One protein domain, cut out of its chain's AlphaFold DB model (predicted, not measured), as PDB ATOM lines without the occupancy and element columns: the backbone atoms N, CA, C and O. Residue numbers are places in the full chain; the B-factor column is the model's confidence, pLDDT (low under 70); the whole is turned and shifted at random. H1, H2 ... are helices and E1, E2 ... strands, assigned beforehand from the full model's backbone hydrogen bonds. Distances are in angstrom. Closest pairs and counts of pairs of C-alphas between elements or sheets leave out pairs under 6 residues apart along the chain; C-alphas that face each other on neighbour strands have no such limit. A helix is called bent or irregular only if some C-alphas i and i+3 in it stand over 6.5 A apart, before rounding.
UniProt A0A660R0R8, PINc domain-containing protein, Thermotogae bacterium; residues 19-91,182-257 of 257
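Overview. This is residues 19 to 91 and 182 to 257 of the 257 residues of the protein "PINc domain-containing protein" of Thermotogae bacterium (UniProt A0A660R0R8). A small, twisted sheet of four short strands has H7 and H8 over one face and H9 over the other, while H1 grazes the sheet and H4 packs on H1 and H9. Residues 40 to 47 and 49 to 55 stick out at one end of the long axis, and H5 lies at the other. The printed part has 149 residues with nine named helices and four named strands, in the order E1 H1 H2 H3 H4 E2 H5 H6 H7 E3 H8 E4 H9; the sheet runs E2 E1 E3 E4, all parallel, and the class is mixed. The whole is loose, with a radius of gyration of the C-alphas of 18.4 A and spans of 63 by 30 by 25 A.

Arrangement. E1, residues 19 to 22, is parallel to E2, residues 86 to 89, with N 20 and O 86 2.9 A apart, within hydrogen-bond range. E1 is also parallel to E3, residues 223 to 225, with N 225 and O 21 at 2.8 A. E3 is parallel to E4, residues 245 to 247, with N 247 and O 224 at 2.8 A. H1, residues 24 to 32, only grazes the sheet. H2, residues 42 to 50, touches no helix. H3, residues 54 to 63, is close to but not clearly touching H4, residues 66 to 80; the closest C-alphas, of Arg 63 and Ser 69, are 5.5 A apart. H1 and H4 touch, about perpendicular at 79 degrees, closest at the C-alphas of Tyr 30 and Val 71, 6.2 A. H5, residues 190 to 193, and H6, residues 196 to 202, meet only through their link. H6 and H7, residues 207 to 219, form a helical hairpin at 13 degrees, closest at the C-alphas of Pro 197 and Ile 210, 6.6 A; H7 touches H6 with residues 207 to 210 alone. H7 has a height over the sheet of 9.1 A. H8, residues 229 to 242, is on the same face, at 7.3 A; it is irregular, with C-alphas 233 and 236 8.2 A apart. E3, H8 and E4 form a strand-helix-strand unit, two parallel neighbour strands with a helix between, its crossover right-handed; E1, H1 to H4 and E2 form another. H9, residues 250 to 256, is on the opposite face and touches H4, closest at the C-alphas of Lys 70 and Pro 250, 5.8 A. Every O i to N i+4 pair is within hydrogen-bond range in H1, H3, H4, H6 and H7, against 3 of 5 in H2, 8 of 10 in H8 and 2 of 3 in H9; H5 is too short for such a pair.

Along the chain. E1 begins at C-alpha 19, (39.076, -29.813, -16.901). H4 is 21.1 A long, H8 18.8 A and H7 18.1 A. H9 ends at C-alpha 256, (41.924, -39.471, -15.087).

Size, cuts and confidence. The two C-alphas farthest apart, of Lys 49 and Asn 191, are 62.8 A apart. Residues 92 to 181 are not printed; C-alphas 91 and 182 are 6.6 A apart across the cut. Of the links printed whole, none is long. The mean pLDDT of the printed part is 90.6; residues 40 to 51 and 63 to 64 are under 70.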
ATOM      1  N   ALA A  19      40.358 -29.849 -17.593       98.50
ATOM      2  CA  ALA A  19      39.076 -29.813 -16.901       98.50
ATOM      3  C   ALA A  19      38.097 -30.855 -17.444       98.50
ATOM      4  O   ALA A  19      38.118 -31.196 -18.634       98.50
ATOM      5  N   ILE A  20      37.221 -31.319 -16.556       98.69
ATOM      6  CA  ILE A  20      36.100 -32.196 -16.866       98.69
ATOM      7  C   ILE A  20      34.785 -31.522 -16.512       98.69
ATOM      8  O   ILE A  20      34.577 -31.118 -15.371       98.69
ATOM      9  N   TYR A  21      33.888 -31.421 -17.484       98.69
ATOM     10  CA  TYR A  21      32.541 -30.929 -17.245       98.69
ATOM     11  C   TYR A  21      31.645 -32.057 -16.734       98.69
ATOM     12  O   TYR A  21      31.506 -33.079 -17.405       98.69
ATOM     13  N   PHE A  22      31.036 -31.873 -15.564       98.56
ATOM     14  CA  PHE A  22      30.016 -32.777 -15.041       98.56
ATOM     15  C   PHE A  22      28.632 -32.294 -15.474       98.56
ATOM     16  O   PHE A  22      28.182 -31.199 -15.106       98.56
ATOM     17  N   ASP A  23      27.956 -33.124 -16.264       97.94
ATOM     18  CA  ASP A  23      26.538 -32.944 -16.536       97.94
ATOM     19  C   ASP A  23      25.698 -33.176 -15.265       97.94
ATOM     20  O   ASP A  23      26.194 -33.513 -14.180       97.94
ATOM     21  N   THR A  24      24.390 -33.003 -15.404       97.56
ATOM     22  CA  THR A  24      23.459 -33.203 -14.298       97.56
ATOM     23  C   THR A  24      23.438 -34.646 -13.788       97.56
ATOM     24  O   THR A  24      23.331 -34.852 -12.580       97.56
ATOM     25  N   SER A  25      23.556 -35.657 -14.654       97.44
ATOM     26  CA  SER A  25      23.475 -37.060 -14.225       97.44
ATOM     27  C   SER A  25      24.644 -37.470 -13.317       97.44
ATOM     28  O   SER A  25      24.430 -38.150 -12.312       97.44
ATOM     29  N   VAL A  26      25.860 -36.993 -13.602       98.06
ATOM     30  CA  VAL A  26      27.028 -37.168 -12.722       98.06
ATOM     31  C   VAL A  26      26.851 -36.369 -11.439       98.06
ATOM     32  O   VAL A  26      27.125 -36.872 -10.348       98.06
ATOM     33  N   LEU A  27      26.367 -35.131 -11.552       97.88
ATOM     34  CA  LEU A  27      26.174 -34.248 -10.407       97.88
ATOM     35  C   LEU A  27      25.128 -34.779  -9.414       97.88
ATOM     36  O   LEU A  27      25.315 -34.640  -8.206       97.88
ATOM     37  N   ILE A  28      24.053 -35.405  -9.895       97.44
ATOM     38  CA  ILE A  28      23.038 -36.041  -9.042       97.44
ATOM     39  C   ILE A  28      23.657 -37.185  -8.240       97.44
ATOM     40  O   ILE A  28      23.497 -37.220  -7.023       97.44
ATOM     41  N   ASP A  29      24.408 -38.083  -8.875       96.38
ATOM     42  CA  ASP A  29      25.066 -39.177  -8.157       96.38
ATOM     43  C   ASP A  29      26.110 -38.656  -7.163       96.38
ATOM     44  O   ASP A  29      26.225 -39.156  -6.039       96.38
ATOM     45  N   TYR A  30      26.857 -37.623  -7.563       97.31
ATOM     46  CA  TYR A  30      27.808 -36.936  -6.696       97.31
ATOM     47  C   TYR A  30      27.111 -36.351  -5.466       97.31
ATOM     48  O   TYR A  30      27.614 -36.473  -4.353       97.31
ATOM     49  N   TRP A  31      25.935 -35.752  -5.645       96.12
ATOM     50  CA  TRP A  31      25.115 -35.231  -4.556       96.12
ATOM     51  C   TRP A  31      24.569 -36.347  -3.657       96.12
ATOM     52  O   TRP A  31      24.635 -36.249  -2.436       96.12
ATOM     53  N   MET A  32      24.054 -37.427  -4.247       93.38
ATOM     54  CA  MET A  32      23.462 -38.558  -3.522       93.38
ATOM     55  C   MET A  32      24.459 -39.318  -2.644       93.38
ATOM     56  O   MET A  32      24.048 -40.034  -1.732       93.38
ATOM     57  N   THR A  33      25.750 -39.197  -2.939       92.69
ATOM     58  CA  THR A  33      26.831 -39.872  -2.216       92.69
ATOM     59  C   THR A  33      27.487 -39.001  -1.149       92.69
ATOM     60  O   THR A  33      28.426 -39.463  -0.506       92.69
ATOM     61  N   GLU A  34      26.988 -37.782  -0.923       92.38
ATOM     62  CA  GLU A  34      27.445 -36.906   0.159       92.38
ATOM     63  C   GLU A  34      27.378 -37.609   1.526       92.38
ATOM     64  O   GLU A  34      26.435 -38.342   1.840       92.38
ATOM     65  N   GLY A  35      28.446 -37.449   2.310       86.31
ATOM     66  CA  GLY A  35      28.606 -38.061   3.627       86.31
ATOM     67  C   GLY A  35      28.995 -39.544   3.600       86.31
ATOM     68  O   GLY A  35      29.335 -40.100   4.647       86.31
ATOM     69  N   MET A  36      28.994 -40.212   2.440       88.06
ATOM     70  CA  MET A  36      29.417 -41.615   2.330       88.06
ATOM     71  C   MET A  36      30.937 -41.779   2.198       88.06
ATOM     72  O   MET A  36      31.447 -42.877   2.424       88.06
ATOM     73  N   GLU A  37      31.645 -40.712   1.834       85.44
ATOM     74  CA  GLU A  37      33.099 -40.644   1.668       85.44
ATOM     75  C   GLU A  37      33.865 -40.461   2.985       85.44
ATOM     76  O   GLU A  37      35.084 -40.658   3.025       85.44
ATOM     77  N   MET A  38      33.159 -40.084   4.054       80.69
ATOM     78  CA  MET A  38      33.755 -39.839   5.361       80.69
ATOM     79  C   MET A  38      34.151 -41.165   6.031       80.69
ATOM     80  O   MET A  38      33.399 -42.143   5.961       80.69
ATOM     81  N   PRO A  39      35.328 -41.232   6.682       71.12
ATOM     82  CA  PRO A  39      35.704 -42.401   7.470       71.12
ATOM     83  C   PRO A  39      34.718 -42.603   8.628       71.12
ATOM     84  O   PRO A  39      34.213 -41.628   9.182       71.12
ATOM     85  N   GLU A  40      34.461 -43.862   9.006       68.75
ATOM     86  CA  GLU A  40      33.620 -44.147  10.176       68.75
ATOM     87  C   GLU A  40      34.241 -43.511  11.427       68.75
ATOM     88  O   GLU A  40      35.421 -43.710  11.723       68.75
ATOM     89  N   SER A  41      33.440 -42.721  12.136       67.88
ATOM     90  CA  SER A  41      33.825 -42.021  13.359       67.88
ATOM     91  C   SER A  41      33.232 -42.693  14.602       67.88
ATOM     92  O   SER A  41      32.245 -43.423  14.526       67.88
ATOM     93  N   GLU A  42      33.773 -42.393  15.786       60.19
ATOM     94  CA  GLU A  42      33.212 -42.857  17.070       60.19
ATOM     95  C   GLU A  42      31.753 -42.387  17.286       60.19
ATOM     96  O   GLU A  42      30.966 -43.035  17.980       60.19
ATOM     97  N   ILE A  43      31.348 -41.283  16.645       63.28
ATOM     98  CA  ILE A  43      29.972 -40.765  16.673       63.28
ATOM     99  C   ILE A  43      29.034 -41.657  15.847       63.28
ATOM    100  O   ILE A  43      27.879 -41.859  16.232       63.28
ATOM    101  N   ASP A  44      29.524 -42.257  14.761       64.62
ATOM    102  CA  ASP A  44      28.735 -43.191  13.954       64.62
ATOM    103  C   ASP A  44      28.384 -44.456  14.744       64.62
ATOM    104  O   ASP A  44      27.279 -44.984  14.606       64.62
ATOM    105  N   GLU A  45      29.270 -44.920  15.630       63.78
ATOM    106  CA  GLU A  45      28.984 -46.038  16.539       63.78
ATOM    107  C   GLU A  45      27.897 -45.711  17.572       63.78
ATOM    108  O   GLU A  45      27.067 -46.567  17.898       63.78
ATOM    109  N   LEU A  46      27.847 -44.465  18.048       61.59
ATOM    110  CA  LEU A  46      26.788 -43.980  18.937       61.59
ATOM    111  C   LEU A  46      25.444 -43.853  18.209       61.59
ATOM    112  O   LEU A  46      24.415 -44.266  18.749       61.59
ATOM    113  N   LEU A  47      25.443 -43.344  16.974       61.50
ATOM    114  CA  LEU A  47      24.234 -43.216  16.155       61.50
ATOM    115  C   LEU A  47      23.680 -44.579  15.723       61.50
ATOM    116  O   LEU A  47      22.460 -44.752  15.721       61.50
ATOM    117  N   LYS A  48      24.539 -45.577  15.455       62.88
ATOM    118  CA  LYS A  48      24.130 -46.962  15.133       62.88
ATOM    119  C   LYS A  48      23.157 -47.554  16.171       62.88
ATOM    120  O   LYS A  48      22.327 -48.376  15.795       62.88
ATOM    121  N   LYS A  49      23.189 -47.115  17.441       63.66
ATOM    122  CA  LYS A  49      22.274 -47.592  18.503       63.66
ATOM    123  C   LYS A  49      20.824 -47.108  18.365       63.66
ATOM    124  O   LYS A  49      19.932 -47.777  18.873       63.66
ATOM    125  N   ASN A  50      20.586 -45.988  17.679       66.50
ATOM    126  CA  ASN A  50      19.250 -45.396  17.493       66.50
ATOM    127  C   ASN A  50      18.694 -45.597  16.075       66.50
ATOM    128  O   ASN A  50      17.615 -45.108  15.743       66.50
ATOM    129  N   VAL A  51      19.436 -46.301  15.222       69.50
ATOM    130  CA  VAL A  51      19.073 -46.532  13.829       69.50
ATOM    131  C   VAL A  51      18.275 -47.830  13.722       69.50
ATOM    132  O   VAL A  51      18.644 -48.854  14.295       69.50
ATOM    133  N   LEU A  52      17.172 -47.804  12.967       77.12
ATOM    134  CA  LEU A  52      16.352 -48.994  12.746       77.12
ATOM    135  C   LEU A  52      17.192 -50.116  12.104       77.12
ATOM    136  O   LEU A  52      17.952 -49.832  11.175       77.12
ATOM    137  N   PRO A  53      17.040 -51.391  12.520       80.25
ATOM    138  CA  PRO A  53      17.937 -52.480  12.109       80.25
ATOM    139  C   PRO A  53      18.067 -52.691  10.595       80.25
ATOM    140  O   PRO A  53      19.078 -53.207  10.124       80.25
ATOM    141  N   TYR A  54      17.060 -52.292   9.815       76.81
ATOM    142  CA  TYR A  54      17.082 -52.416   8.359       76.81
ATOM    143  C   TYR A  54      17.901 -51.320   7.662       76.81
ATOM    144  O   TYR A  54      18.349 -51.524   6.538       76.81
ATOM    145  N   VAL A  55      18.130 -50.165   8.293       73.56
ATOM    146  CA  VAL A  55      18.833 -49.038   7.659       73.56
ATOM    147  C   VAL A  55      20.295 -49.385   7.330       73.56
ATOM    148  O   VAL A  55      20.699 -49.132   6.194       73.56
ATOM    149  N   PRO A  56      21.090 -50.020   8.220       71.44
ATOM    150  CA  PRO A  56      22.434 -50.485   7.870       71.44
ATOM    151  C   PRO A  56      22.428 -51.526   6.744       71.44
ATOM    152  O   PRO A  56      23.311 -51.508   5.893       71.44
ATOM    153  N   VAL A  57      21.414 -52.400   6.699       78.56
ATOM    154  CA  VAL A  57      21.266 -53.416   5.642       78.56
ATOM    155  C   VAL A  57      21.033 -52.753   4.287       78.56
ATOM    156  O   VAL A  57      21.765 -53.033   3.341       78.56
ATOM    157  N   ILE A  58      20.073 -51.826   4.197       76.69
ATOM    158  CA  ILE A  58      19.799 -51.078   2.962       76.69
ATOM    159  C   ILE A  58      21.021 -50.258   2.542       76.69
ATOM    160  O   ILE A  58      21.396 -50.284   1.372       76.69
ATOM    161  N   ARG A  59      21.697 -49.591   3.486       70.94
ATOM    162  CA  ARG A  59      22.924 -48.835   3.195       70.94
ATOM    163  C   ARG A  59      24.018 -49.734   2.617       70.94
ATOM    164  O   ARG A  59      24.662 -49.338   1.655       70.94
ATOM    165  N   ASN A  60      24.208 -50.932   3.163       72.94
ATOM    166  CA  ASN A  60      25.187 -51.889   2.645       72.94
ATOM    167  C   ASN A  60      24.813 -52.403   1.248       72.94
ATOM    168  O   ASN A  60      25.694 -52.519   0.400       72.94
ATOM    169  N   ILE A  61      23.525 -52.644   0.979       77.12
ATOM    170  CA  ILE A  61      23.046 -53.012  -0.363       77.12
ATOM    171  C   ILE A  61      23.337 -51.883  -1.360       77.12
ATOM    172  O   ILE A  61      23.943 -52.134  -2.397       77.12
ATOM    173  N   LEU A  62      22.985 -50.639  -1.033       73.12
ATOM    174  CA  LEU A  62      23.233 -49.491  -1.915       73.12
ATOM    175  C   LEU A  62      24.733 -49.221  -2.109       73.12
ATOM    176  O   LEU A  62      25.170 -48.953  -3.221       73.12
ATOM    177  N   ARG A  63      25.554 -49.371  -1.061       68.06
ATOM    178  CA  ARG A  63      27.023 -49.280  -1.167       68.06
ATOM    179  C   ARG A  63      27.627 -50.389  -2.026       68.06
ATOM    180  O   ARG A  63      28.673 -50.175  -2.627       68.06
ATOM    181  N   SER A  64      26.994 -51.561  -2.086       68.06
ATOM    182  CA  SER A  64      27.435 -52.655  -2.960       68.06
ATOM    183  C   SER A  64      27.119 -52.405  -4.438       68.06
ATOM    184  O   SER A  64      27.641 -53.105  -5.308       68.06
ATOM    185  N   GLU A  65      26.304 -51.392  -4.744       84.31
ATOM    186  CA  GLU A  65      26.072 -50.971  -6.114       84.31
ATOM    187  C   GLU A  65      27.350 -50.350  -6.686       84.31
ATOM    188  O   GLU A  65      27.840 -49.315  -6.228       84.31
ATOM    189  N   LYS A  66      27.894 -50.999  -7.722       86.44
ATOM    190  CA  LYS A  66      29.191 -50.652  -8.315       86.44
ATOM    191  C   LYS A  66      29.287 -49.167  -8.679       86.44
ATOM    192  O   LYS A  66      30.306 -48.542  -8.402       86.44
ATOM    193  N   ARG A  67      28.223 -48.606  -9.267       89.62
ATOM    194  CA  ARG A  67      28.155 -47.196  -9.675       89.62
ATOM    195  C   ARG A  67      28.291 -46.264  -8.470       89.62
ATOM    196  O   ARG A  67      29.202 -45.444  -8.450       89.62
ATOM    197  N   ILE A  68      27.466 -46.457  -7.440       90.50
ATOM    198  CA  ILE A  68      27.488 -45.658  -6.208       90.50
ATOM    199  C   ILE A  68      28.847 -45.753  -5.514       90.50
ATOM    200  O   ILE A  68      29.452 -44.723  -5.227       90.50
ATOM    201  N   SER A  69      29.380 -46.965  -5.321       91.44
ATOM    202  CA  SER A  69      30.704 -47.158  -4.707       91.44
ATOM    203  C   SER A  69      31.798 -46.372  -5.430       91.44
ATOM    204  O   SER A  69      32.664 -45.779  -4.791       91.44
ATOM    205  N   LYS A  70      31.768 -46.346  -6.766       95.75
ATOM    206  CA  LYS A  70      32.775 -45.632  -7.553       95.75
ATOM    207  C   LYS A  70      32.609 -44.118  -7.484       95.75
ATOM    208  O   LYS A  70      33.609 -43.412  -7.442       95.75
ATOM    209  N   VAL A  71      31.384 -43.609  -7.387       96.44
ATOM    210  CA  VAL A  71      31.155 -42.172  -7.163       96.44
ATOM    211  C   VAL A  71      31.599 -41.744  -5.757       96.44
ATOM    212  O   VAL A  71      32.182 -40.671  -5.606       96.44
ATOM    213  N   VAL A  72      31.451 -42.605  -4.745       94.44
ATOM    214  CA  VAL A  72      32.036 -42.372  -3.410       94.44
ATOM    215  C   VAL A  72      33.567 -42.274  -3.485       94.44
ATOM    216  O   VAL A  72      34.158 -41.382  -2.876       94.44
ATOM    217  N   GLU A  73      34.225 -43.142  -4.263       95.50
ATOM    218  CA  GLU A  73      35.673 -43.050  -4.514       95.50
ATOM    219  C   GLU A  73      36.051 -41.729  -5.212       95.50
ATOM    220  O   GLU A  73      37.035 -41.096  -4.824       95.50
ATOM    221  N   ILE A  74      35.247 -41.276  -6.185       97.00
ATOM    222  CA  ILE A  74      35.430 -39.980  -6.860       97.00
ATOM    223  C   ILE A  74      35.370 -38.826  -5.850       97.00
ATOM    224  O   ILE A  74      36.289 -38.004  -5.818       97.00
ATOM    225  N   ARG A  75      34.334 -38.776  -4.998       96.00
ATOM    226  CA  ARG A  75      34.210 -37.767  -3.927       96.00
ATOM    227  C   ARG A  75      35.438 -37.770  -3.029       96.00
ATOM    228  O   ARG A  75      36.053 -36.731  -2.815       96.00
ATOM    229  N   LYS A  76      35.843 -38.950  -2.555       95.06
ATOM    230  CA  LYS A  76      37.006 -39.099  -1.677       95.06
ATOM    231  C   LYS A  76      38.282 -38.536  -2.313       95.06
ATOM    232  O   LYS A  76      38.992 -37.776  -1.655       95.06
ATOM    233  N   LYS A  77      38.546 -38.846  -3.588       95.94
ATOM    234  CA  LYS A  77      39.687 -38.276  -4.323       95.94
ATOM    235  C   LYS A  77      39.614 -36.753  -4.397       95.94
ATOM    236  O   LYS A  77      40.601 -36.087  -4.112       95.94
ATOM    237  N   LEU A  78      38.453 -36.198  -4.737       95.44
ATOM    238  CA  LEU A  78      38.284 -34.749  -4.866       95.44
ATOM    239  C   LEU A  78      38.422 -33.991  -3.540       95.44
ATOM    240  O   LEU A  78      38.853 -32.839  -3.545       95.44
ATOM    241  N   LEU A  79      38.066 -34.615  -2.415       92.75
ATOM    242  CA  LEU A  79      38.157 -33.985  -1.098       92.75
ATOM    243  C   LEU A  79      39.533 -34.121  -0.444       92.75
ATOM    244  O   LEU A  79      39.969 -33.202   0.251       92.75
ATOM    245  N   PHE A  80      40.196 -35.264  -0.624       92.88
ATOM    246  CA  PHE A  80      41.367 -35.626   0.178       92.88
ATOM    247  C   PHE A  80      42.649 -35.817  -0.634       92.88
ATOM    248  O   PHE A  80      43.728 -35.912  -0.046       92.88
ATOM    249  N   GLU A  81      42.568 -35.860  -1.963       93.62
ATOM    250  CA  GLU A  81      43.714 -36.072  -2.843       93.62
ATOM    251  C   GLU A  81      43.895 -34.903  -3.817       93.62
ATOM    252  O   GLU A  81      43.005 -34.090  -4.064       93.62
ATOM    253  N   LYS A  82      45.098 -34.801  -4.390       90.44
ATOM    254  CA  LYS A  82      45.373 -33.837  -5.452       90.44
ATOM    255  C   LYS A  82      45.069 -34.482  -6.800       90.44
ATOM    256  O   LYS A  82      45.880 -35.262  -7.292       90.44
ATOM    257  N   VAL A  83      43.939 -34.115  -7.395       93.50
ATOM    258  CA  VAL A  83      43.557 -34.579  -8.735       93.50
ATOM    259  C   VAL A  83      44.248 -33.786  -9.842       93.50
ATOM    260  O   VAL A  83      44.601 -32.613  -9.670       93.50
ATOM    261  N   LYS A  84      44.460 -34.435 -10.991       94.50
ATOM    262  CA  LYS A  84      45.096 -33.810 -12.171       94.50
ATOM    263  C   LYS A  84      44.127 -33.030 -13.056       94.50
ATOM    264  O   LYS A  84      44.574 -32.196 -13.839       94.50
ATOM    265  N   VAL A  85      42.836 -33.329 -12.955       97.56
ATOM    266  CA  VAL A  85      41.776 -32.752 -13.783       97.56
ATOM    267  C   VAL A  85      40.808 -31.995 -12.884       97.56
ATOM    268  O   VAL A  85      40.348 -32.531 -11.880       97.56
ATOM    269  N   THR A  86      40.493 -30.755 -13.245       98.06
ATOM    270  CA  THR A  86      39.559 -29.916 -12.485       98.06
ATOM    271  C   THR A  86      38.117 -30.289 -12.837       98.06
ATOM    272  O   THR A  86      37.720 -30.084 -13.987       98.06
ATOM    273  N   PRO A  87      37.299 -30.798 -11.900       98.12
ATOM    274  CA  PRO A  87      35.880 -30.998 -12.159       98.12
ATOM    275  C   PRO A  87      35.135 -29.666 -12.138       98.12
ATOM    276  O   PRO A  87      35.285 -28.872 -11.206       98.12
ATOM    277  N   VAL A  88      34.322 -29.422 -13.161       98.12
ATOM    278  CA  VAL A  88      33.553 -28.188 -13.313       98.12
ATOM    279  C   VAL A  88      32.064 -28.472 -13.450       98.12
ATOM    280  O   VAL A  88      31.653 -29.429 -14.105       98.12
ATOM    281  N   VAL A  89      31.253 -27.602 -12.855       98.00
ATOM    282  CA  VAL A  89      29.792 -27.588 -13.002       98.00
ATOM    283  C   VAL A  89      29.331 -26.180 -13.346       98.00
ATOM    284  O   VAL A  89      29.937 -25.200 -12.909       98.00
ATOM    285  N   SER A  90      28.247 -26.066 -14.111       97.12
ATOM    286  CA  SER A  90      27.672 -24.769 -14.479       97.12
ATOM    287  C   SER A  90      26.291 -24.555 -13.851       97.12
ATOM    288  O   SER A  90      25.668 -25.507 -13.371       97.12
ATOM    289  N   PRO A  91      25.757 -23.320 -13.894       96.81
ATOM    290  CA  PRO A  91      24.377 -23.030 -13.534       96.81
ATOM    291  C   PRO A  91      23.339 -23.947 -14.186       96.81
ATOM    292  O   PRO A  91      22.314 -24.198 -13.563       96.81
ATOM    293  N   ASP A 182      30.516 -19.757 -13.843       95.56
ATOM    294  CA  ASP A 182      29.489 -18.977 -14.527       95.56
ATOM    295  C   ASP A 182      29.440 -19.297 -16.030       95.56
ATOM    296  O   ASP A 182      30.414 -19.744 -16.637       95.56
ATOM    297  N   ILE A 183      28.306 -18.997 -16.666       94.00
ATOM    298  CA  ILE A 183      28.190 -19.003 -18.129       94.00
ATOM    299  C   ILE A 183      28.326 -17.558 -18.599       94.00
ATOM    300  O   ILE A 183      27.398 -16.760 -18.472       94.00
ATOM    301  N   VAL A 184      29.496 -17.211 -19.130       94.81
ATOM    302  CA  VAL A 184      29.814 -15.852 -19.592       94.81
ATOM    303  C   VAL A 184      30.193 -15.896 -21.065       94.81
ATOM    304  O   VAL A 184      30.915 -16.796 -21.487       94.81
ATOM    305  N   ASN A 185      29.716 -14.923 -21.847       94.75
ATOM    306  CA  ASN A 185      30.038 -14.764 -23.272       94.75
ATOM    307  C   ASN A 185      29.776 -16.013 -24.135       94.75
ATOM    308  O   ASN A 185      30.417 -16.206 -25.165       94.75
ATOM    309  N   PHE A 186      28.814 -16.845 -23.731       95.94
ATOM    310  CA  PHE A 186      28.317 -17.947 -24.545       95.94
ATOM    311  C   PHE A 186      27.371 -17.408 -25.622       95.94
ATOM    312  O   PHE A 186      26.408 -16.701 -25.318       95.94
ATOM    313  N   HIS A 187      27.641 -17.741 -26.881       93.62
ATOM    314  CA  HIS A 187      26.824 -17.331 -28.016       93.62
ATOM    315  C   HIS A 187      26.613 -18.516 -28.957       93.62
ATOM    316  O   HIS A 187      27.581 -19.075 -29.459       93.62
ATOM    317  N   LEU A 188      25.347 -18.860 -29.207       94.19
ATOM    318  CA  LEU A 188      24.943 -19.907 -30.144       94.19
ATOM    319  C   LEU A 188      24.144 -19.271 -31.298       94.19
ATOM    320  O   LEU A 188      22.918 -19.163 -31.212       94.19
ATOM    321  N   PRO A 189      24.811 -18.773 -32.351       93.56
ATOM    322  CA  PRO A 189      24.134 -18.214 -33.510       93.56
ATOM    323  C   PRO A 189      23.412 -19.311 -34.303       93.56
ATOM    324  O   PRO A 189      23.814 -20.474 -34.317       93.56
ATOM    325  N   VAL A 190      22.347 -18.929 -35.016       94.25
ATOM    326  CA  VAL A 190      21.467 -19.872 -35.735       94.25
ATOM    327  C   VAL A 190      22.234 -20.755 -36.721       94.25
ATOM    328  O   VAL A 190      21.920 -21.930 -36.855       94.25
ATOM    329  N   ASN A 191      23.263 -20.231 -37.390       93.44
ATOM    330  CA  ASN A 191      24.085 -21.011 -38.317       93.44
ATOM    331  C   ASN A 191      24.868 -22.146 -37.630       93.44
ATOM    332  O   ASN A 191      25.065 -23.185 -38.250       93.44
ATOM    333  N   GLN A 192      25.277 -21.981 -36.369       90.50
ATOM    334  CA  GLN A 192      25.944 -23.037 -35.599       90.50
ATOM    335  C   GLN A 192      24.969 -24.118 -35.125       90.50
ATOM    336  O   GLN A 192      25.364 -25.272 -34.990       90.50
ATOM    337  N   ALA A 193      23.684 -23.792 -34.939       91.19
ATOM    338  CA  ALA A 193      22.671 -24.792 -34.597       91.19
ATOM    339  C   ALA A 193      22.494 -25.860 -35.697       91.19
ATOM    340  O   ALA A 193      22.062 -26.967 -35.395       91.19
ATOM    341  N   TRP A 194      22.862 -25.547 -36.946       91.50
ATOM    342  CA  TRP A 194      22.828 -26.465 -38.093       91.50
ATOM    343  C   TRP A 194      24.107 -27.310 -38.269       91.50
ATOM    344  O   TRP A 194      24.218 -28.024 -39.261       91.50
ATOM    345  N   GLN A 195      25.083 -27.212 -37.356       89.56
ATOM    346  CA  GLN A 195      26.348 -27.969 -37.385       89.56
ATOM    347  C   GLN A 195      26.287 -29.158 -36.403       89.56
ATOM    348  O   GLN A 195      25.267 -29.838 -36.357       89.56
ATOM    349  N   GLY A 196      27.320 -29.397 -35.583       86.12
ATOM    350  CA  GLY A 196      27.338 -30.466 -34.570       86.12
ATOM    351  C   GLY A 196      26.043 -30.598 -33.739       86.12
ATOM    352  O   GLY A 196      25.503 -31.701 -33.646       86.12
ATOM    353  N   PRO A 197      25.439 -29.501 -33.226       92.88
ATOM    354  CA  PRO A 197      24.160 -29.560 -32.506       92.88
ATOM    355  C   PRO A 197      23.003 -30.200 -33.277       92.88
ATOM    356  O   PRO A 197      22.158 -30.867 -32.677       92.88
ATOM    357  N   TYR A 198      22.963 -30.026 -34.600       92.00
ATOM    358  CA  TYR A 198      21.947 -30.645 -35.445       92.00
ATOM    359  C   TYR A 198      22.079 -32.169 -35.443       92.00
ATOM    360  O   TYR A 198      21.066 -32.862 -35.340       92.00
ATOM    361  N   ALA A 199      23.307 -32.696 -35.483       91.62
ATOM    362  CA  ALA A 199      23.550 -34.134 -35.401       91.62
ATOM    363  C   ALA A 199      23.087 -34.704 -34.050       91.62
ATOM    364  O   ALA A 199      22.406 -35.730 -34.014       91.62
ATOM    365  N   TYR A 200      23.366 -34.010 -32.944       94.31
ATOM    366  CA  TYR A 200      22.901 -34.427 -31.616       94.31
ATOM    367  C   TYR A 200      21.369 -34.457 -31.531       94.31
ATOM    368  O   TYR A 200      20.789 -35.441 -31.069       94.31
ATOM    369  N   ALA A 201      20.701 -33.416 -32.039       94.38
ATOM    370  CA  ALA A 201      19.242 -33.350 -32.077       94.38
ATOM    371  C   ALA A 201      18.638 -34.437 -32.983       94.38
ATOM    372  O   ALA A 201      17.639 -35.061 -32.622       94.38
ATOM    373  N   TYR A 202      19.257 -34.710 -34.136       94.19
ATOM    374  CA  TYR A 202      18.857 -35.802 -35.027       94.19
ATOM    375  C   TYR A 202      18.908 -37.154 -34.304       94.19
ATOM    376  O   TYR A 202      17.963 -37.943 -34.385       94.19
ATOM    377  N   LEU A 203      19.955 -37.373 -33.506       93.38
ATOM    378  CA  LEU A 203      20.135 -38.555 -32.662       93.38
ATOM    379  C   LEU A 203      19.287 -38.542 -31.384       93.38
ATOM    380  O   LEU A 203      19.468 -39.419 -30.539       93.38
ATOM    381  N   GLN A 204      18.338 -37.612 -31.266       93.44
ATOM    382  CA  GLN A 204      17.379 -37.509 -30.167       93.44
ATOM    383  C   GLN A 204      18.010 -37.195 -28.804       93.44
ATOM    384  O   GLN A 204      17.452 -37.589 -27.784       93.44
ATOM    385  N   LEU A 205      19.144 -36.487 -28.760       95.56
ATOM    386  CA  LEU A 205      19.621 -35.932 -27.490       95.56
ATOM    387  C   LEU A 205      18.689 -34.810 -27.036       95.56
ATOM    388  O   LEU A 205      18.227 -33.998 -27.849       95.56
ATOM    389  N   GLY A 206      18.426 -34.752 -25.731       94.81
ATOM    390  CA  GLY A 206      17.645 -33.680 -25.142       94.81
ATOM    391  C   GLY A 206      18.337 -32.329 -25.316       94.81
ATOM    392  O   GLY A 206      19.559 -32.227 -25.391       94.81
ATOM    393  N   LEU A 207      17.556 -31.246 -25.338       95.75
ATOM    394  CA  LEU A 207      18.127 -29.897 -25.412       95.75
ATOM    395  C   LEU A 207      19.091 -29.619 -24.244       95.75
ATOM    396  O   LEU A 207      20.103 -28.958 -24.448       95.75
ATOM    397  N   ALA A 208      18.790 -30.119 -23.041       95.69
ATOM    398  CA  ALA A 208      19.671 -29.983 -21.880       95.69
ATOM    399  C   ALA A 208      21.030 -30.664 -22.121       95.69
ATOM    400  O   ALA A 208      22.067 -30.021 -21.965       95.69
ATOM    401  N   ASP A 209      21.025 -31.899 -22.627       96.94
ATOM    402  CA  ASP A 209      22.233 -32.665 -22.967       96.94
ATOM    403  C   ASP A 209      23.088 -31.948 -24.014       96.94
ATOM    404  O   ASP A 209      24.296 -31.772 -23.844       96.94
ATOM    405  N   ILE A 210      22.445 -31.452 -25.078       97.25
ATOM    406  CA  ILE A 210      23.105 -30.657 -26.121       97.25
ATOM    407  C   ILE A 210      23.754 -29.413 -25.512       97.25
ATOM    408  O   ILE A 210      24.895 -29.078 -25.833       97.25
ATOM    409  N   MET A 211      23.048 -28.728 -24.613       97.88
ATOM    410  CA  MET A 211      23.578 -27.545 -23.943       97.88
ATOM    411  C   MET A 211      24.747 -27.883 -23.014       97.88
ATOM    412  O   MET A 211      25.708 -27.117 -22.989       97.88
ATOM    413  N   HIS A 212      24.741 -29.018 -22.313       98.19
ATOM    414  CA  HIS A 212      25.899 -29.466 -21.534       98.19
ATOM    415  C   HIS A 212      27.138 -29.674 -22.410       98.19
ATOM    416  O   HIS A 212      28.209 -29.168 -22.070       98.19
ATOM    417  N   ILE A 213      26.988 -30.334 -23.563       97.94
ATOM    418  CA  ILE A 213      28.081 -30.538 -24.528       97.94
ATOM    419  C   ILE A 213      28.641 -29.191 -25.001       97.94
ATOM    420  O   ILE A 213      29.850 -28.957 -24.950       97.94
ATOM    421  N   LEU A 214      27.760 -28.274 -25.408       97.69
ATOM    422  CA  LEU A 214      28.157 -26.953 -25.896       97.69
ATOM    423  C   LEU A 214      28.820 -26.094 -24.818       97.69
ATOM    424  O   LEU A 214      29.775 -25.373 -25.108       97.69
ATOM    425  N   LEU A 215      28.343 -26.162 -23.575       97.94
ATOM    426  CA  LEU A 215      28.941 -25.431 -22.461       97.94
ATOM    427  C   LEU A 215      30.302 -26.009 -22.071       97.94
ATOM    428  O   LEU A 215      31.227 -25.236 -21.832       97.94
ATOM    429  N   ALA A 216      30.457 -27.333 -22.057       98.31
ATOM    430  CA  ALA A 216      31.747 -27.979 -21.825       98.31
ATOM    431  C   ALA A 216      32.783 -27.546 -22.878       98.31
ATOM    432  O   ALA A 216      33.893 -27.129 -22.526       98.31
ATOM    433  N   GLN A 217      32.381 -27.542 -24.154       97.44
ATOM    434  CA  GLN A 217      33.216 -27.084 -25.265       97.44
ATOM    435  C   GLN A 217      33.542 -25.587 -25.152       97.44
ATOM    436  O   GLN A 217      34.699 -25.188 -25.312       97.44
ATOM    437  N   HIS A 218      32.547 -24.751 -24.831       97.50
ATOM    438  CA  HIS A 218      32.731 -23.312 -24.617       97.50
ATOM    439  C   HIS A 218      33.725 -23.027 -23.496       97.50
ATOM    440  O   HIS A 218      34.606 -22.190 -23.666       97.50
ATOM    441  N   LEU A 219      33.638 -23.754 -22.382       97.94
ATOM    442  CA  LEU A 219      34.560 -23.627 -21.254       97.94
ATOM    443  C   LEU A 219      35.985 -24.101 -21.590       97.94
ATOM    444  O   LEU A 219      36.924 -23.740 -20.879       97.94
ATOM    445  N   GLY A 220      36.160 -24.842 -22.689       97.75
ATOM    446  CA  GLY A 220      37.439 -25.410 -23.114       97.75
ATOM    447  C   GLY A 220      37.821 -26.674 -22.348       97.75
ATOM    448  O   GLY A 220      39.012 -26.936 -22.178       97.75
ATOM    449  N   CYS A 221      36.832 -27.425 -21.853       98.50
ATOM    450  CA  CYS A 221      37.074 -28.684 -21.158       98.50
ATOM    451  C   CYS A 221      37.668 -29.720 -22.118       98.50
ATOM    452  O   CYS A 221      37.335 -29.755 -23.299       98.50
ATOM    453  N   GLN A 222      38.540 -30.579 -21.603       98.50
ATOM    454  CA  GLN A 222      39.099 -31.714 -22.342       98.50
ATOM    455  C   GLN A 222      38.187 -32.936 -22.239       98.50
ATOM    456  O   GLN A 222      38.231 -33.818 -23.096       98.50
ATOM    457  N   TYR A 223      37.363 -32.977 -21.192       98.69
ATOM    458  CA  TYR A 223      36.463 -34.076 -20.897       98.69
ATOM    459  C   TYR A 223      35.052 -33.562 -20.623       98.69
ATOM    460  O   TYR A 223      34.864 -32.493 -20.034       98.69
ATOM    461  N   ILE A 224      34.066 -34.376 -20.976       98.56
ATOM    462  CA  ILE A 224      32.690 -34.253 -20.501       98.56
ATOM    463  C   ILE A 224      32.284 -35.596 -19.903       98.56
ATOM    464  O   ILE A 224      32.513 -36.630 -20.524       98.56
ATOM    465  N   ALA A 225      31.721 -35.590 -18.697       98.50
ATOM    466  CA  ALA A 225      31.161 -36.782 -18.084       98.50
ATOM    467  C   ALA A 225      29.642 -36.706 -18.008       98.50
ATOM    468  O   ALA A 225      29.087 -35.688 -17.595       98.50
ATOM    469  N   SER A 226      29.012 -37.821 -18.366       97.75
ATOM    470  CA  SER A 226      27.586 -38.065 -18.200       97.75
ATOM    471  C   SER A 226      27.339 -39.541 -17.947       97.75
ATOM    472  O   SER A 226      27.851 -40.389 -18.667       97.75
ATOM    473  N   PHE A 227      26.538 -39.866 -16.942       96.62
ATOM    474  CA  PHE A 227      26.065 -41.227 -16.704       96.62
ATOM    475  C   PHE A 227      24.696 -41.501 -17.342       96.62
ATOM    476  O   PHE A 227      24.076 -42.530 -17.035       96.62
ATOM    477  N   ASP A 228      24.208 -40.596 -18.193       94.06
ATOM    478  CA  ASP A 228      23.042 -40.835 -19.031       94.06
ATOM    479  C   ASP A 228      23.395 -41.815 -20.163       94.06
ATOM    480  O   ASP A 228      24.417 -41.705 -20.848       94.06
ATOM    481  N   SER A 229      22.523 -42.799 -20.372       93.25
ATOM    482  CA  SER A 229      22.638 -43.752 -21.472       93.25
ATOM    483  C   SER A 229      22.656 -43.092 -22.854       93.25
ATOM    484  O   SER A 229      23.261 -43.653 -23.772       93.25
ATOM    485  N   ASP A 230      22.042 -41.916 -23.015       94.00
ATOM    486  CA  ASP A 230      22.059 -41.190 -24.284       94.00
ATOM    487  C   ASP A 230      23.465 -40.701 -24.644       94.00
ATOM    488  O   ASP A 230      23.884 -40.872 -25.791       94.00
ATOM    489  N   PHE A 231      24.253 -40.227 -23.673       95.56
ATOM    490  CA  PHE A 231      25.662 -39.880 -23.898       95.56
ATOM    491  C   PHE A 231      26.497 -41.102 -24.279       95.56
ATOM    492  O   PHE A 231      27.337 -41.017 -25.173       95.56
ATOM    493  N   ALA A 232      26.247 -42.256 -23.652       94.19
ATOM    494  CA  ALA A 232      26.929 -43.498 -24.014       94.19
ATOM    495  C   ALA A 232      26.627 -43.933 -25.452       94.19
ATOM    496  O   ALA A 232      27.521 -44.399 -26.158       94.19
ATOM    497  N   ARG A 233      25.384 -43.746 -25.899       94.25
ATOM    498  CA  ARG A 233      24.935 -44.100 -27.249       94.25
ATOM    499  C   ARG A 233      25.580 -43.244 -28.342       94.25
ATOM    500  O   ARG A 233      25.790 -43.757 -29.436       94.25
ATOM    501  N   VAL A 234      25.874 -41.971 -28.072       95.06
ATOM    502  CA  VAL A 234      26.436 -41.036 -29.072       95.06
ATOM    503  C   VAL A 234      27.874 -40.594 -28.780       95.06
ATOM    504  O   VAL A 234      28.363 -39.641 -29.386       95.06
ATOM    505  N   LYS A 235      28.551 -41.288 -27.858       95.69
ATOM    506  CA  LYS A 235      29.890 -40.974 -27.343       95.69
ATOM    507  C   LYS A 235      30.889 -40.607 -28.445       95.69
ATOM    508  O   LYS A 235      31.533 -39.563 -28.360       95.69
ATOM    509  N   ASP A 236      30.976 -41.448 -29.473       94.75
ATOM    510  CA  ASP A 236      31.954 -41.307 -30.556       94.75
ATOM    511  C   ASP A 236      31.735 -40.015 -31.354       94.75
ATOM    512  O   ASP A 236      32.689 -39.304 -31.656       94.75
ATOM    513  N   ILE A 237      30.471 -39.657 -31.601       94.31
ATOM    514  CA  ILE A 237      30.090 -38.464 -32.368       94.31
ATOM    515  C   ILE A 237      30.383 -37.197 -31.566       94.31
ATOM    516  O   ILE A 237      30.926 -36.240 -32.110       94.31
ATOM    517  N   ILE A 238      30.081 -37.188 -30.260       95.06
ATOM    518  CA  ILE A 238      30.443 -36.056 -29.389       95.06
ATOM    519  C   ILE A 238      31.961 -35.854 -29.411       95.06
ATOM    520  O   ILE A 238      32.435 -34.721 -29.522       95.06
ATOM    521  N   THR A 239      32.730 -36.940 -29.306       94.75
ATOM    522  CA  THR A 239      34.191 -36.864 -29.278       94.75
ATOM    523  C   THR A 239      34.783 -36.401 -30.606       94.75
ATOM    524  O   THR A 239      35.692 -35.571 -30.590       94.75
ATOM    525  N   GLU A 240      34.245 -36.852 -31.737       93.00
ATOM    526  CA  GLU A 240      34.673 -36.407 -33.066       93.00
ATOM    527  C   GLU A 240      34.368 -34.917 -33.308       93.00
ATOM    528  O   GLU A 240      35.263 -34.156 -33.675       93.00
ATOM    529  N   GLU A 241      33.139 -34.476 -33.032       92.56
ATOM    530  CA  GLU A 241      32.681 -33.108 -33.321       92.56
ATOM    531  C   GLU A 241      33.285 -32.054 -32.382       92.56
ATOM    532  O   GLU A 241      33.510 -30.904 -32.771       92.56
ATOM    533  N   THR A 242      33.532 -32.411 -31.119       93.88
ATOM    534  CA  THR A 242      34.008 -31.449 -30.110       93.88
ATOM    535  C   THR A 242      35.499 -31.541 -29.817       93.88
ATOM    536  O   THR A 242      36.064 -30.591 -29.270       93.88
ATOM    537  N   GLY A 243      36.131 -32.675 -30.132       94.75
ATOM    538  CA  GLY A 243      37.486 -33.011 -29.691       94.75
ATOM    539  C   GLY A 243      37.603 -33.328 -28.193       94.75
ATOM    540  O   GLY A 243      38.710 -33.574 -27.712       94.75
ATOM    541  N   MET A 244      36.497 -33.319 -27.437       97.50
ATOM    542  CA  MET A 244      36.479 -33.685 -26.019       97.50
ATOM    543  C   MET A 244      36.352 -35.199 -25.851       97.50
ATOM    544  O   MET A 244      35.634 -35.870 -26.589       97.50
ATOM    545  N   THR A 245      36.980 -35.756 -24.819       98.19
ATOM    546  CA  THR A 245      36.758 -37.163 -24.464       98.19
ATOM    547  C   THR A 245      35.486 -37.291 -23.627       98.19
ATOM    548  O   THR A 245      35.375 -36.701 -22.551       98.19
ATOM    549  N   THR A 246      34.527 -38.082 -24.107       97.94
ATOM    550  CA  THR A 246      33.250 -38.305 -23.417       97.94
ATOM    551  C   THR A 246      33.356 -39.500 -22.463       97.94
ATOM    552  O   THR A 246      33.625 -40.626 -22.888       97.94
ATOM    553  N   LEU A 247      33.154 -39.271 -21.165       98.19
ATOM    554  CA  LEU A 247      33.229 -40.281 -20.105       98.19
ATOM    555  C   LEU A 247      31.819 -40.652 -19.650       98.19
ATOM    556  O   LEU A 247      31.017 -39.799 -19.289       98.19
ATOM    557  N   THR A 248      31.514 -41.941 -19.678       97.06
ATOM    558  CA  THR A 248      30.152 -42.476 -19.524       97.06
ATOM    559  C   THR A 248      29.972 -43.334 -18.279       97.06
ATOM    560  O   THR A 248      28.866 -43.761 -17.946       97.06
ATOM    561  N   LYS A 249      31.081 -43.627 -17.594       96.88
ATOM    562  CA  LYS A 249      31.139 -44.495 -16.422       96.88
ATOM    563  C   LYS A 249      32.012 -43.868 -15.333       96.88
ATOM    564  O   LYS A 249      33.006 -43.219 -15.663       96.88
ATOM    565  N   PRO A 250      31.704 -44.095 -14.044       97.06
ATOM    566  CA  PRO A 250      32.521 -43.593 -12.940       97.06
ATOM    567  C   PRO A 250      33.992 -44.028 -13.012       97.06
ATOM    568  O   PRO A 250      34.880 -43.264 -12.651       97.06
ATOM    569  N   GLU A 251      34.266 -45.242 -13.498       97.31
ATOM    570  CA  GLU A 251      35.632 -45.751 -13.646       97.31
ATOM    571  C   GLU A 251      36.467 -44.896 -14.604       97.31
ATOM    572  O   GLU A 251      37.618 -44.599 -14.307       97.31
ATOM    573  N   GLU A 252      35.864 -44.413 -15.693       97.62
ATOM    574  CA  GLU A 252      36.552 -43.556 -16.663       97.62
ATOM    575  C   GLU A 252      36.942 -42.200 -16.045       97.62
ATOM    576  O   GLU A 252      37.966 -41.629 -16.409       97.62
ATOM    577  N   ILE A 253      36.153 -41.694 -15.085       97.94
ATOM    578  CA  ILE A 253      36.484 -40.478 -14.321       97.94
ATOM    579  C   ILE A 253      37.636 -40.758 -13.347       97.94
ATOM    580  O   ILE A 253      38.563 -39.959 -13.235       97.94
ATOM    581  N   LEU A 254      37.606 -41.898 -12.651       97.31
ATOM    582  CA  LEU A 254      38.661 -42.284 -11.709       97.31
ATOM    583  C   LEU A 254      40.023 -42.465 -12.388       97.31
ATOM    584  O   LEU A 254      41.038 -42.111 -11.790       97.31
ATOM    585  N   ASP A 255      40.043 -42.977 -13.619       97.12
ATOM    586  CA  ASP A 255      41.272 -43.216 -14.385       97.12
ATOM    587  C   ASP A 255      42.030 -41.920 -14.730       97.12
ATOM    588  O   ASP A 255      43.248 -41.942 -14.925       97.12
ATOM    589  N   ILE A 256      41.331 -40.780 -14.777       96.50
ATOM    590  CA  ILE A 256      41.924 -39.471 -15.087       96.50
ATOM    591  C   ILE A 256      42.153 -38.584 -13.852       96.50
ATOM    592  O   ILE A 256      42.781 -37.528 -13.980       96.50
ATOM    593  N   PHE A 257      41.654 -38.986 -12.675       93.19
ATOM    594  CA  PHE A 257      41.771 -38.241 -11.412       93.19
ATOM    595  C   PHE A 257      43.063 -38.534 -10.654       93.19
ATOM    596  O   PHE A 257      43.329 -39.714 -10.317       93.19
TER     597      PHE A 257